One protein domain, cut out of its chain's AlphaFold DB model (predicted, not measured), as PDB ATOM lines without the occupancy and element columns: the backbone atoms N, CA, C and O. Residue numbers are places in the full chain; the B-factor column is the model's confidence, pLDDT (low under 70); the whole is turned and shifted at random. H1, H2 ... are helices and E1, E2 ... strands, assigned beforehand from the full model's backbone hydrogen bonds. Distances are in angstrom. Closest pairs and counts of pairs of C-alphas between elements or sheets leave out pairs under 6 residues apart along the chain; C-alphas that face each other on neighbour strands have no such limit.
ATOM      1  N   VAL A   2     154.332 224.985 195.223       70.62
ATOM      2  CA  VAL A   2     154.524 224.507 196.611       70.62
ATOM      3  C   VAL A   2     154.904 223.021 196.685       70.62
ATOM      4  O   VAL A   2     155.879 222.674 197.335       70.62
ATOM      5  N   THR A   3     154.224 222.151 195.930       79.12
ATOM      6  CA  THR A   3     154.556 220.715 195.876       79.12
ATOM      7  C   THR A   3     155.976 220.444 195.382       79.12
ATOM      8  O   THR A   3     156.638 219.570 195.919       79.12
ATOM      9  N   LEU A   4     156.459 221.200 194.386       80.00
ATOM     10  CA  LEU A   4     157.821 221.035 193.875       80.00
ATOM     11  C   LEU A   4     158.845 221.448 194.932       80.00
ATOM     12  O   LEU A   4     159.804 220.718 195.143       80.00
ATOM     13  N   VAL A   5     158.623 222.580 195.607       80.00
ATOM     14  CA  VAL A   5     159.527 223.044 196.666       80.00
ATOM     15  C   VAL A   5     159.571 222.031 197.809       80.00
ATOM     16  O   VAL A   5     160.659 221.618 198.172       80.00
ATOM     17  N   HIS A   6     158.434 221.501 198.269       82.44
ATOM     18  CA  HIS A   6     158.426 220.456 199.303       82.44
ATOM     19  C   HIS A   6     159.142 219.160 198.885       82.44
ATOM     20  O   HIS A   6     159.845 218.536 199.685       82.44
ATOM     21  N   THR A   7     158.983 218.727 197.629       86.31
ATOM     22  CA  THR A   7     159.727 217.570 197.109       86.31
ATOM     23  C   THR A   7     161.229 217.857 197.085       86.31
ATOM     24  O   THR A   7     162.016 217.005 197.495       86.31
ATOM     25  N   LEU A   8     161.624 219.062 196.660       89.12
ATOM     26  CA  LEU A   8     163.017 219.497 196.669       89.12
ATOM     27  C   LEU A   8     163.580 219.582 198.088       89.12
ATOM     28  O   LEU A   8     164.693 219.125 198.288       89.12
ATOM     29  N   GLU A   9     162.826 220.068 199.074       87.38
ATOM     30  CA  GLU A   9     163.255 220.115 200.480       87.38
ATOM     31  C   GLU A   9     163.578 218.722 201.022       87.38
ATOM     32  O   GLU A   9     164.639 218.495 201.603       87.38
ATOM     33  N   THR A  10     162.671 217.766 200.803       88.31
ATOM     34  CA  THR A  10     162.840 216.384 201.277       88.31
ATOM     35  C   THR A  10     164.046 215.722 200.612       88.31
ATOM     36  O   THR A  10     164.812 214.988 201.242       88.31
ATOM     37  N   TRP A  11     164.221 215.974 199.317       91.50
ATOM     38  CA  TRP A  11     165.348 215.462 198.559       91.50
ATOM     39  C   TRP A  11     166.675 216.091 199.002       91.50
ATOM     40  O   TRP A  11     167.571 215.353 199.412       91.50
ATOM     41  N   ALA A  12     166.750 217.423 199.017       91.62
ATOM     42  CA  ALA A  12     167.925 218.220 199.359       91.62
ATOM     43  C   ALA A  12     168.462 217.891 200.753       91.62
ATOM     44  O   ALA A  12     169.647 217.619 200.910       91.62
ATOM     45  N   SER A  13     167.569 217.809 201.746       89.88
ATOM     46  CA  SER A  13     167.924 217.468 203.127       89.88
ATOM     47  C   SER A  13     168.621 216.107 203.240       89.88
ATOM     48  O   SER A  13     169.593 215.953 203.973       89.88
ATOM     49  N   ALA A  14     168.158 215.114 202.485       89.62
ATOM     50  CA  ALA A  14     168.693 213.758 202.571       89.62
ATOM     51  C   ALA A  14     169.876 213.489 201.627       89.62
ATOM     52  O   ALA A  14     170.658 212.592 201.916       89.62
ATOM     53  N   GLU A  15     170.028 214.239 200.531       89.56
ATOM     54  CA  GLU A  15     171.265 214.218 199.729       89.56
ATOM     55  C   GLU A  15     172.359 215.135 200.308       89.56
ATOM     56  O   GLU A  15     173.520 215.015 199.926       89.56
ATOM     57  N   GLY A  16     172.013 216.039 201.234       91.06
ATOM     58  CA  GLY A  16     172.948 217.013 201.799       91.06
ATOM     59  C   GLY A  16     173.414 218.050 200.776       91.06
ATOM     60  O   GLY A  16     174.583 218.426 200.789       91.06
ATOM     61  N   VAL A  17     172.520 218.468 199.873       92.00
ATOM     62  CA  VAL A  17     172.814 219.442 198.811       92.00
ATOM     63  C   VAL A  17     172.053 220.741 199.032       92.00
ATOM     64  O   VAL A  17     170.879 220.724 199.405       92.00
ATOM     65  N   ASP A  18     172.703 221.861 198.730       93.69
ATOM     66  CA  ASP A  18     172.068 223.174 198.745       93.69
ATOM     67  C   ASP A  18     171.301 223.404 197.438       93.69
ATOM     68  O   ASP A  18     171.823 223.216 196.336       93.69
ATOM     69  N   VAL A  19     170.036 223.810 197.551       94.75
ATOM     70  CA  VAL A  19     169.161 224.037 196.394       94.75
ATOM     71  C   VAL A  19     168.672 225.471 196.386       94.75
ATOM     72  O   VAL A  19     168.081 225.939 197.358       94.75
ATOM     73  N   THR A  20     168.845 226.139 195.244       95.19
ATOM     74  CA  THR A  20     168.238 227.443 194.968       95.19
ATOM     75  C   THR A  20     167.236 227.325 193.824       95.19
ATOM     76  O   THR A  20     167.569 226.849 192.740       95.19
ATOM     77  N   VAL A  21     166.001 227.773 194.054       94.00
ATOM     78  CA  VAL A  21     164.960 227.900 193.027       94.00
ATOM     79  C   VAL A  21     164.795 229.375 192.693       94.00
ATOM     80  O   VAL A  21     164.472 230.173 193.570       94.00
ATOM     81  N   VAL A  22     164.998 229.731 191.424       94.62
ATOM     82  CA  VAL A  22     164.938 231.119 190.944       94.62
ATOM     83  C   VAL A  22     163.654 231.348 190.150       94.62
ATOM     84  O   VAL A  22     163.363 230.616 189.204       94.62
ATOM     85  N   PHE A  23     162.889 232.375 190.520       92.56
ATOM     86  CA  PHE A  23     161.683 232.806 189.810       92.56
ATOM     87  C   PHE A  23     161.890 234.136 189.069       92.56
ATOM     88  O   PHE A  23     162.654 234.993 189.502       92.56
ATOM     89  N   GLU A  24     161.154 234.364 187.976       93.56
ATOM     90  CA  GLU A  24     161.161 235.664 187.270       93.56
ATOM     91  C   GLU A  24     160.548 236.792 188.114       93.56
ATOM     92  O   GLU A  24     160.839 237.969 187.925       93.56
ATOM     93  N   GLN A  25     159.671 236.435 189.049       91.44
ATOM     94  CA  GLN A  25     159.020 237.358 189.967       91.44
ATOM     95  C   GLN A  25     158.869 236.698 191.341       91.44
ATOM     96  O   GLN A  25     158.795 235.467 191.409       91.44
ATOM     97  N   PRO A  26     158.774 237.483 192.427       88.31
ATOM     98  CA  PRO A  26     158.520 236.933 193.753       88.31
ATOM     99  C   PRO A  26     157.265 236.042 193.748       88.31
ATOM    100  O   PRO A  26     156.221 236.470 193.239       88.31
ATOM    101  N   PRO A  27     157.318 234.811 194.291       85.81
ATOM    102  CA  PRO A  27     156.134 233.968 194.378       85.81
ATOM    103  C   PRO A  27     155.073 234.611 195.283       85.81
ATOM    104  O   PRO A  27     155.389 235.192 196.322       85.81
ATOM    105  N   CYS A  28     153.802 234.491 194.889       83.81
ATOM    106  CA  CYS A  28     152.655 234.973 195.658       83.81
ATOM    107  C   CYS A  28     151.627 233.833 195.839       83.81
ATOM    108  O   CYS A  28     151.074 233.367 194.837       83.81
ATOM    109  N   PRO A  29     151.356 233.367 197.077       85.56
ATOM    110  CA  PRO A  29     151.981 233.797 198.333       85.56
ATOM    111  C   PRO A  29     153.482 233.438 198.394       85.56
ATOM    112  O   PRO A  29     153.912 232.547 197.653       85.56
ATOM    113  N   PRO A  30     154.270 234.109 199.259       85.19
ATOM    114  CA  PRO A  30     155.666 233.751 199.486       85.19
ATOM    115  C   PRO A  30     155.809 232.270 199.835       85.19
ATOM    116  O   PRO A  30     154.984 231.709 200.559       85.19
ATOM    117  N   ILE A  31     156.854 231.642 199.302       84.62
ATOM    118  CA  ILE A  31     157.219 230.271 199.651       84.62
ATOM    119  C   ILE A  31     158.375 230.371 200.638       84.62
ATOM    120  O   ILE A  31     159.472 230.770 200.260       84.62
ATOM    121  N   GLU A  32     158.107 230.043 201.898       82.19
ATOM    122  CA  GLU A  32     159.121 229.992 202.948       82.19
ATOM    123  C   GLU A  32     159.657 228.566 203.064       82.19
ATOM    124  O   GLU A  32     158.884 227.611 203.114       82.19
ATOM    125  N   SER A  33     160.980 228.429 203.099       82.00
ATOM    126  CA  SER A  33     161.672 227.155 203.263       82.00
ATOM    127  C   SER A  33     162.949 227.369 204.069       82.00
ATOM    128  O   SER A  33     163.627 228.381 203.908       82.00
ATOM    129  N   THR A  34     163.278 226.419 204.945       81.50
ATOM    130  CA  THR A  34     164.547 226.411 205.694       81.50
ATOM    131  C   THR A  34     165.632 225.572 205.019       81.50
ATOM    132  O   THR A  34     166.768 225.581 205.483       81.50
ATOM    133  N   VAL A  35     165.284 224.834 203.958       87.62
ATOM    134  CA  VAL A  35     166.175 223.890 203.260       87.62
ATOM    135  C   VAL A  35     166.439 224.332 201.819       87.62
ATOM    136  O   VAL A  35     167.536 224.142 201.308       87.62
ATOM    137  N   VAL A  36     165.447 224.928 201.156       90.38
ATOM    138  CA  VAL A  36     165.555 225.412 199.777       90.38
ATOM    139  C   VAL A  36     165.581 226.934 199.783       90.38
ATOM    140  O   VAL A  36     164.669 227.583 200.286       90.38
ATOM    141  N   THR A  37     166.592 227.524 199.157       93.25
ATOM    142  CA  THR A  37     166.618 228.969 198.934       93.25
ATOM    143  C   THR A  37     165.663 229.315 197.796       93.25
ATOM    144  O   THR A  37     165.791 228.810 196.681       93.25
ATOM    145  N   VAL A  38     164.692 230.187 198.059       91.25
ATOM    146  CA  VAL A  38     163.808 230.735 197.024       91.25
ATOM    147  C   VAL A  38     164.287 232.136 196.673       91.25
ATOM    148  O   VAL A  38     164.144 233.065 197.464       91.25
ATOM    149  N   ALA A  39     164.850 232.279 195.479       92.56
ATOM    150  CA  ALA A  39     165.318 233.543 194.933       92.56
ATOM    151  C   ALA A  39     164.397 234.017 193.803       92.56
ATOM    152  O   ALA A  39     163.599 233.259 193.240       92.56
ATOM    153  N   HIS A  40     164.506 235.290 193.454       92.75
ATOM    154  CA  HIS A  40     163.811 235.845 192.306       92.75
ATOM    155  C   HIS A  40     164.649 236.934 191.649       92.75
ATOM    156  O   HIS A  40     165.465 237.579 192.304       92.75
ATOM    157  N   ALA A  41     164.388 237.177 190.369       92.38
ATOM    158  CA  ALA A  41     165.010 238.279 189.661       92.38
ATOM    159  C   ALA A  41     164.670 239.635 190.320       92.38
ATOM    160  O   ALA A  41     163.567 239.810 190.860       92.38
ATOM    161  N   PRO A  42     165.578 240.625 190.267       89.50
ATOM    162  CA  PRO A  42     165.370 241.940 190.876       89.50
ATOM    163  C   PRO A  42     164.258 242.743 190.189       89.50
ATOM    164  O   PRO A  42     163.619 243.587 190.819       89.50
ATOM    165  N   ALA A  43     164.012 242.482 188.904       90.56
ATOM    166  CA  ALA A  43     162.927 243.073 188.138       90.56
ATOM    167  C   ALA A  43     162.309 242.024 187.209       90.56
ATOM    168  O   ALA A  43     163.020 241.361 186.456       90.56
ATOM    169  N   ALA A  44     160.980 241.911 187.241       90.44
ATOM    170  CA  ALA A  44     160.255 240.974 186.395       90.44
ATOM    171  C   ALA A  44     160.329 241.405 184.923       90.44
ATOM    172  O   ALA A  44     159.806 242.452 184.531       90.44
ATOM    173  N   ALA A  45     160.970 240.575 184.108       92.38
ATOM    174  CA  ALA A  45     161.077 240.721 182.662       92.38
ATOM    175  C   ALA A  45     161.212 239.333 182.009       92.38
ATOM    176  O   ALA A  45     161.559 238.373 182.702       92.38
ATOM    177  N   PRO A  46     160.966 239.193 180.695       91.88
ATOM    178  CA  PRO A  46     161.221 237.933 180.003       91.88
ATOM    179  C   PRO A  46     162.669 237.472 180.199       91.88
ATOM    180  O   PRO A  46     163.589 238.260 179.979       91.88
ATOM    181  N   ASN A  47     162.862 236.203 180.570       92.56
ATOM    182  CA  ASN A  47     164.169 235.589 180.849       92.56
ATOM    183  C   ASN A  47     164.887 236.157 182.087       92.56
ATOM    184  O   ASN A  47     166.066 235.884 182.296       92.56
ATOM    185  N   SER A  48     164.200 236.932 182.928       95.12
ATOM    186  CA  SER A  48     164.817 237.543 184.113       95.12
ATOM    187  C   SER A  48     165.318 236.504 185.125       95.12
ATOM    188  O   SER A  48     166.337 236.728 185.771       95.12
ATOM    189  N   ALA A  49     164.667 235.340 185.221       95.75
ATOM    190  CA  ALA A  49     165.166 234.222 186.022       95.75
ATOM    191  C   ALA A  49     166.480 233.655 185.464       95.75
ATOM    192  O   ALA A  49     167.403 233.386 186.224       95.75
ATOM    193  N   ASP A  50     166.586 233.505 184.143       97.25
ATOM    194  CA  ASP A  50     167.803 233.029 183.479       97.25
ATOM    195  C   ASP A  50     168.962 234.011 183.680       97.25
ATOM    196  O   ASP A  50     170.109 233.607 183.888       97.25
ATOM    197  N   ASP A  51     168.667 235.310 183.617       97.12
ATOM    198  CA  ASP A  51     169.624 236.378 183.888       97.12
ATOM    199  C   ASP A  51     170.119 236.326 185.333       97.12
ATOM    200  O   ASP A  51     171.329 236.382 185.558       97.12
ATOM    201  N   GLU A  52     169.211 236.118 186.285       97.81
ATOM    202  CA  GLU A  52     169.539 235.960 187.701       97.81
ATOM    203  C   GLU A  52     170.358 234.687 187.965       97.81
ATOM    204  O   GLU A  52     171.391 234.750 188.624       97.81
ATOM    205  N   ILE A  53     169.988 233.540 187.380       97.88
ATOM    206  CA  ILE A  53     170.766 232.291 187.482       97.88
ATOM    207  C   ILE A  53     172.202 232.515 186.997       97.88
ATOM    208  O   ILE A  53     173.159 232.094 187.643       97.88
ATOM    209  N   VAL A  54     172.377 233.195 185.863       98.12
ATOM    210  CA  VAL A  54     173.709 233.485 185.318       98.12
ATOM    211  C   VAL A  54     174.473 234.487 186.184       98.12
ATOM    212  O   VAL A  54     175.695 234.376 186.282       98.12
ATOM    213  N   ALA A  55     173.790 235.447 186.810       96.81
ATOM    214  CA  ALA A  55     174.402 236.374 187.757       96.81
ATOM    215  C   ALA A  55     174.919 235.643 189.004       96.81
ATOM    216  O   ALA A  55     176.068 235.860 189.383       96.81
ATOM    217  N   VAL A  56     174.123 234.723 189.564       96.19
ATOM    218  CA  VAL A  56     174.521 233.861 190.687       96.19
ATOM    219  C   VAL A  56     175.762 233.046 190.329       96.19
ATOM    220  O   VAL A  56     176.755 233.117 191.043       96.19
ATOM    221  N   ILE A  57     175.762 232.356 189.182       97.94
ATOM    222  CA  ILE A  57     176.913 231.541 188.754       97.94
ATOM    223  C   ILE A  57     178.181 232.387 188.637       97.94
ATOM    224  O   ILE A  57     179.246 231.976 189.074       97.94
ATOM    225  N   ARG A  58     178.086 233.581 188.045       97.38
ATOM    226  CA  ARG A  58     179.249 234.463 187.846       97.38
ATOM    227  C   ARG A  58     179.794 235.059 189.142       97.38
ATOM    228  O   ARG A  58     180.925 235.538 189.128       97.38
ATOM    229  N   ALA A  59     178.978 235.118 190.189       96.75
ATOM    230  CA  ALA A  59     179.362 235.646 191.491       96.75
ATOM    231  C   ALA A  59     179.957 234.573 192.416       96.75
ATOM    232  O   ALA A  59     180.574 234.935 193.416       96.75
ATOM    233  N   ASP A  60     179.774 233.291 192.093       96.81
ATOM    234  CA  ASP A  60     180.302 232.168 192.864       96.81
ATOM    235  C   ASP A  60     181.824 232.017 192.676       96.81
ATOM    236  O   ASP A  60     182.356 232.232 191.583       96.81
ATOM    237  N   GLU A  61     182.540 231.661 193.746       96.94
ATOM    238  CA  GLU A  61     183.993 231.440 193.710       96.94
ATOM    239  C   GLU A  61     184.362 230.124 193.000       96.94
ATOM    240  O   GLU A  61     185.460 230.009 192.446       96.94
ATOM    241  N   HIS A  62     183.435 229.161 192.976       96.50
ATOM    242  CA  HIS A  62     183.576 227.821 192.410       96.50
ATOM    243  C   HIS A  62     182.382 227.491 191.494       96.50
ATOM    244  O   HIS A  62     181.587 226.591 191.776       96.50
ATOM    245  N   PRO A  63     182.222 228.201 190.360       96.50
ATOM    246  CA  PRO A  63     181.065 228.028 189.484       96.50
ATOM    247  C   PRO A  63     180.945 226.613 188.906       96.50
ATOM    248  O   PRO A  63     179.851 226.213 188.520       96.50
ATOM    249  N   ASP A  64     182.038 225.851 188.842       96.31
ATOM    250  CA  ASP A  64     182.077 224.463 188.383       96.31
ATOM    251  C   ASP A  64     181.429 223.462 189.352       96.31
ATOM    252  O   ASP A  64     180.975 222.404 188.904       96.31
ATOM    253  N   ASP A  65     181.283 223.826 190.628       96.38
ATOM    254  CA  ASP A  65     180.525 223.052 191.619       96.38
ATOM    255  C   ASP A  65     179.005 223.265 191.483       96.38
ATOM    256  O   ASP A  65     178.203 222.469 191.982       96.38
ATOM    257  N   LEU A  66     178.578 224.302 190.752       97.69
ATOM    258  CA  LEU A  66     177.166 224.589 190.531       97.69
ATOM    259  C   LEU A  66     176.569 223.720 189.415       97.69
ATOM    260  O   LEU A  66     177.125 223.555 188.321       97.69
ATOM    261  N   VAL A  67     175.358 223.216 189.669       98.06
ATOM    262  CA  VAL A  67     174.556 222.451 188.706       98.06
ATOM    263  C   VAL A  67     173.274 223.213 188.384       98.06
ATOM    264  O   VAL A  67     172.365 223.306 189.207       98.06
ATOM    265  N   VAL A  68     173.144 223.696 187.149       98.19
ATOM    266  CA  VAL A  68     171.893 224.297 186.666       98.19
ATOM    267  C   VAL A  68     170.969 223.207 186.140       98.19
ATOM    268  O   VAL A  68     171.347 222.429 185.262       98.19
ATOM    269  N   VAL A  69     169.730 223.168 186.629       97.62
ATOM    270  CA  VAL A  69     168.708 222.245 186.126       97.62
ATOM    271  C   VAL A  69     167.789 222.973 185.153       97.62
ATOM    272  O   VAL A  69     166.955 223.774 185.559       97.62
ATOM    273  N   THR A  70     167.917 222.691 183.855       96.62
ATOM    274  CA  THR A  70     167.074 223.320 182.827       96.62
ATOM    275  C   THR A  70     166.994 222.482 181.552       96.62
ATOM    276  O   THR A  70     167.898 221.712 181.222       96.62
ATOM    277  N   SER A  71     165.883 222.613 180.827       96.50
ATOM    278  CA  SER A  71     165.730 222.107 179.459       96.50
ATOM    279  C   SER A  71     165.877 223.202 178.398       96.50
ATOM    280  O   SER A  71     165.858 222.888 177.210       96.50
ATOM    281  N   ASP A  72     165.987 224.469 178.803       96.94
ATOM    282  CA  ASP A  72     166.128 225.594 177.883       96.94
ATOM    283  C   ASP A  72     167.538 225.627 177.277       96.94
ATOM    284  O   ASP A  72     168.542 225.678 177.988       96.94
ATOM    285  N   ARG A  73     167.627 225.600 175.944       97.44
ATOM    286  CA  ARG A  73     168.917 225.544 175.244       97.44
ATOM    287  C   ARG A  73     169.739 226.821 175.412       97.44
ATOM    288  O   ARG A  73     170.960 226.725 175.521       97.44
ATOM    289  N   ALA A  74     169.097 227.985 175.435       97.62
ATOM    290  CA  ALA A  74     169.793 229.249 175.620       97.62
ATOM    291  C   ALA A  74     170.385 229.331 177.033       97.62
ATOM    292  O   ALA A  74     171.558 229.675 177.180       97.62
ATOM    293  N   LEU A  75     169.636 228.929 178.065       97.94
ATOM    294  CA  LEU A  75     170.165 228.879 179.426       97.94
ATOM    295  C   LEU A  75     171.270 227.823 179.579       97.94
ATOM    296  O   LEU A  75     172.271 228.105 180.231       97.94
ATOM    297  N   ILE A  76     171.159 226.650 178.938       98.50
ATOM    298  CA  ILE A  76     172.234 225.635 178.929       98.50
ATOM    299  C   ILE A  76     173.548 226.240 178.424       98.50
ATOM    300  O   ILE A  76     174.598 226.064 179.044       98.50
ATOM    301  N   GLU A  77     173.501 226.929 177.283       98.44
ATOM    302  CA  GLU A  77     174.681 227.539 176.668       98.44
ATOM    303  C   GLU A  77     175.267 228.634 177.567       98.44
ATOM    304  O   GLU A  77     176.482 228.677 177.789       98.44
ATOM    305  N   ARG A  78     174.408 229.477 178.150       98.44
ATOM    306  CA  ARG A  78     174.807 230.559 179.058       98.44
ATOM    307  C   ARG A  78     175.419 230.050 180.363       98.44
ATOM    308  O   ARG A  78     176.463 230.559 180.761       98.44
ATOM    309  N   ALA A  79     174.809 229.051 180.999       98.38
ATOM    310  CA  ALA A  79     175.285 228.456 182.247       98.38
ATOM    311  C   ALA A  79     176.664 227.815 182.067       98.38
ATOM    312  O   ALA A  79     177.595 228.127 182.805       98.38
ATOM    313  N   ARG A  80     176.834 227.010 181.008       98.25
ATOM    314  CA  ARG A  80     178.133 226.408 180.666       98.25
ATOM    315  C   ARG A  80     179.195 227.459 180.369       98.25
ATOM    316  O   ARG A  80     180.330 227.322 180.806       98.25
ATOM    317  N   SER A  81     178.826 228.520 179.653       98.31
ATOM    318  CA  SER A  81     179.744 229.630 179.365       98.31
ATOM    319  C   SER A  81     180.134 230.418 180.620       98.31
ATOM    320  O   SER A  81     181.169 231.077 180.622       98.31
ATOM    321  N   ALA A  82     179.308 230.375 181.668       98.00
ATOM    322  CA  ALA A  82     179.576 230.992 182.961       98.00
ATOM    323  C   ALA A  82     180.355 230.076 183.928       98.00
ATOM    324  O   ALA A  82     180.744 230.545 184.989       98.00
ATOM    325  N   GLY A  83     180.618 228.816 183.560       98.06
ATOM    326  CA  GLY A  83     181.415 227.866 184.347       98.06
ATOM    327  C   GLY A  83     180.611 226.739 184.997       98.06
ATOM    328  O   GLY A  83     181.205 225.748 185.399       98.06
ATOM    329  N   ALA A  84     179.279 226.830 185.018       98.31
ATOM    330  CA  ALA A  84     178.431 225.827 185.651       98.31
ATOM    331  C   ALA A  84     178.248 224.560 184.815       98.31
ATOM    332  O   ALA A  84     178.249 224.565 183.576       98.31
ATOM    333  N   THR A  85     177.985 223.458 185.511       98.19
ATOM    334  CA  THR A  85     177.495 222.234 184.882       98.19
ATOM    335  C   THR A  85     175.976 222.289 184.709       98.19
ATOM    336  O   THR A  85     175.278 223.104 185.314       98.19
ATOM    337  N   VAL A  86     175.435 221.445 183.825       98.19
ATOM    338  CA  VAL A  86     173.997 221.442 183.520       98.19
ATOM    339  C   VAL A  86     173.432 220.033 183.586       98.19
ATOM    340  O   VAL A  86     173.986 219.100 182.998       98.19
ATOM    341  N   MET A  87     172.294 219.900 184.259       97.44
ATOM    342  CA  MET A  87     171.506 218.682 184.375       97.44
ATOM    343  C   MET A  87     170.126 218.873 183.735       97.44
ATOM    344  O   MET A  87     169.510 219.930 183.836       97.44
ATOM    345  N   SER A  88     169.605 217.832 183.082       96.38
ATOM    346  CA  SER A  88     168.243 217.878 182.550       96.38
ATOM    347  C   SER A  88     167.199 217.730 183.669       96.38
ATOM    348  O   SER A  88     167.409 216.945 184.602       96.38
ATOM    349  N   PRO A  89     166.018 218.368 183.554       93.88
ATOM    350  CA  PRO A  89     164.937 218.201 184.525       93.88
ATOM    351  C   PRO A  89     164.486 216.745 184.675       93.88
ATOM    352  O   PRO A  89     164.128 216.320 185.766       93.88
ATOM    353  N   GLY A  90     164.543 215.952 183.596       93.81
ATOM    354  CA  GLY A  90     164.214 214.525 183.641       93.81
ATOM    355  C   GLY A  90     165.175 213.713 184.514       93.81
ATOM    356  O   GLY A  90     164.738 212.804 185.214       93.81
ATOM    357  N   ARG A  91     166.469 214.065 184.524       93.06
ATOM    358  CA  ARG A  91     167.455 213.419 185.400       93.06
ATOM    359  C   ARG A  91     167.235 213.795 186.861       93.06
ATOM    360  O   ARG A  91     167.256 212.896 187.694       93.06
ATOM    361  N   LEU A  92     166.972 215.071 187.152       93.44
ATOM    362  CA  LEU A  92     166.589 215.490 188.502       93.44
ATOM    363  C   LEU A  92     165.328 214.742 188.945       93.44
ATOM    364  O   LEU A  92     165.307 214.148 190.013       93.44
ATOM    365  N   ARG A  93     164.295 214.690 188.099       91.25
ATOM    366  CA  ARG A  93     163.036 214.013 188.426       91.25
ATOM    367  C   ARG A  93     163.233 212.533 188.764       91.25
ATOM    368  O   ARG A  93     162.671 212.071 189.744       91.25
ATOM    369  N   ALA A  94     164.090 211.827 188.030       90.69
ATOM    370  CA  ALA A  94     164.443 210.450 188.363       90.69
ATOM    371  C   ALA A  94     165.138 210.318 189.734       90.69
ATOM    372  O   ALA A  94     164.975 209.297 190.386       90.69
ATOM    373  N   GLN A  95     165.888 211.326 190.189       89.75
ATOM    374  CA  GLN A  95     166.469 211.346 191.541       89.75
ATOM    375  C   GLN A  95     165.418 211.645 192.620       89.75
ATOM    376  O   GLN A  95     165.514 211.112 193.722       89.75
ATOM    377  N   LEU A  96     164.406 212.458 192.298       87.88
ATOM    378  CA  LEU A  96     163.286 212.751 193.199       87.88
ATOM    379  C   LEU A  96     162.353 211.541 193.381       87.88
ATOM    380  O   LEU A  96     161.840 211.342 194.477       87.88
ATOM    381  N   ASP A  97     162.146 210.743 192.327       78.19
ATOM    382  CA  ASP A  97     161.192 209.621 192.306       78.19
ATOM    383  C   ASP A  97     161.728 208.329 192.969       78.19
ATOM    384  O   ASP A  97     160.963 207.399 193.211       78.19
ATOM    385  N   VAL A  98     163.032 208.227 193.262       63.47
ATOM    386  CA  VAL A  98     163.678 207.007 193.812       63.47
ATOM    387  C   VAL A  98     163.424 206.822 195.325       63.47
ATOM    388  O   VAL A  98     164.155 206.100 196.001       63.47
TER     389      VAL A  98
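This is residues 2 to 98 of the 99 residues of the protein "YacP-like NYN domain protein" of Mycolicibacterium obuense (UniProt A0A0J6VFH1). Two small pairs of parallel strands, E1 with E2 and E3 with E4, make the middle, with H1 and H4 on one side and H2 and H3 on the other. The two strand pairs stay separate, and the unnamed residues 24 to 35 loop outside this middle. The printed part has 97 residues with four named helices and four named strands, in the order H1 E1 E2 H2 E3 H3 E4 H4; the class is mixed, helices and strands. It is compact, with a radius of gyration of the C-alphas of 13.3 A, and spans 31 by 28 by 25 A.

Find C-alpha 2 at (154.524, 224.507, 196.611); from there H1, residues 2 to 15, runs 19.9 A. Next come E1, residues 19 to 23, 13.3 A, and E2, residues 36 to 40, 13.0 A. H2, residues 48 to 59, begins at C-alpha 48 (164.817, 237.543, 184.113) and runs 16.4 A. Then read E3, residues 67 to 69, H3, residues 73 to 81, 12.3 A, and E4, residues 85 to 87. H4, residues 89 to 96, ends at C-alpha 96 (163.286, 212.751, 193.199).

Look first at E1 and E2, parallel at 25 degrees, where N 21 and O 37 are 2.8 A apart. The closest C-alphas of H1 and E2, Glu 9 and Val 36, are 5.8 A apart; those of E1 and H2, Phe 23 and Ala 49, 5.3 A. H2 and H3 touch at a shallow tilt of 13 degrees, the same way, closest at the C-alphas of Val 54 and Ala 79, 6.1 A. E3, H3 and E4 form a strand-helix-strand unit, two parallel neighbour strands with a helix between, its crossover right-handed; N 68 and O 85 are 2.9 A apart. E1 and E3 are apart. H1, with residues 7 to 11 alone, only just touches H4, with 3 pairs of C-alphas within 8 A, the closest those of Trp 11 and Leu 96, 6.4 A. In H2, H3 and H4 every O i to N i+4 pair is within hydrogen-bond range, in H1 9 of 10.

The two C-alphas farthest apart, those of Ala 43 and Val 98, are 36.5 A apart. The printed part has no cut; the link from E1 to E2 is long, with 12 residues. The mean pLDDT of the printed part is 92.2, and residue 98 is under 70.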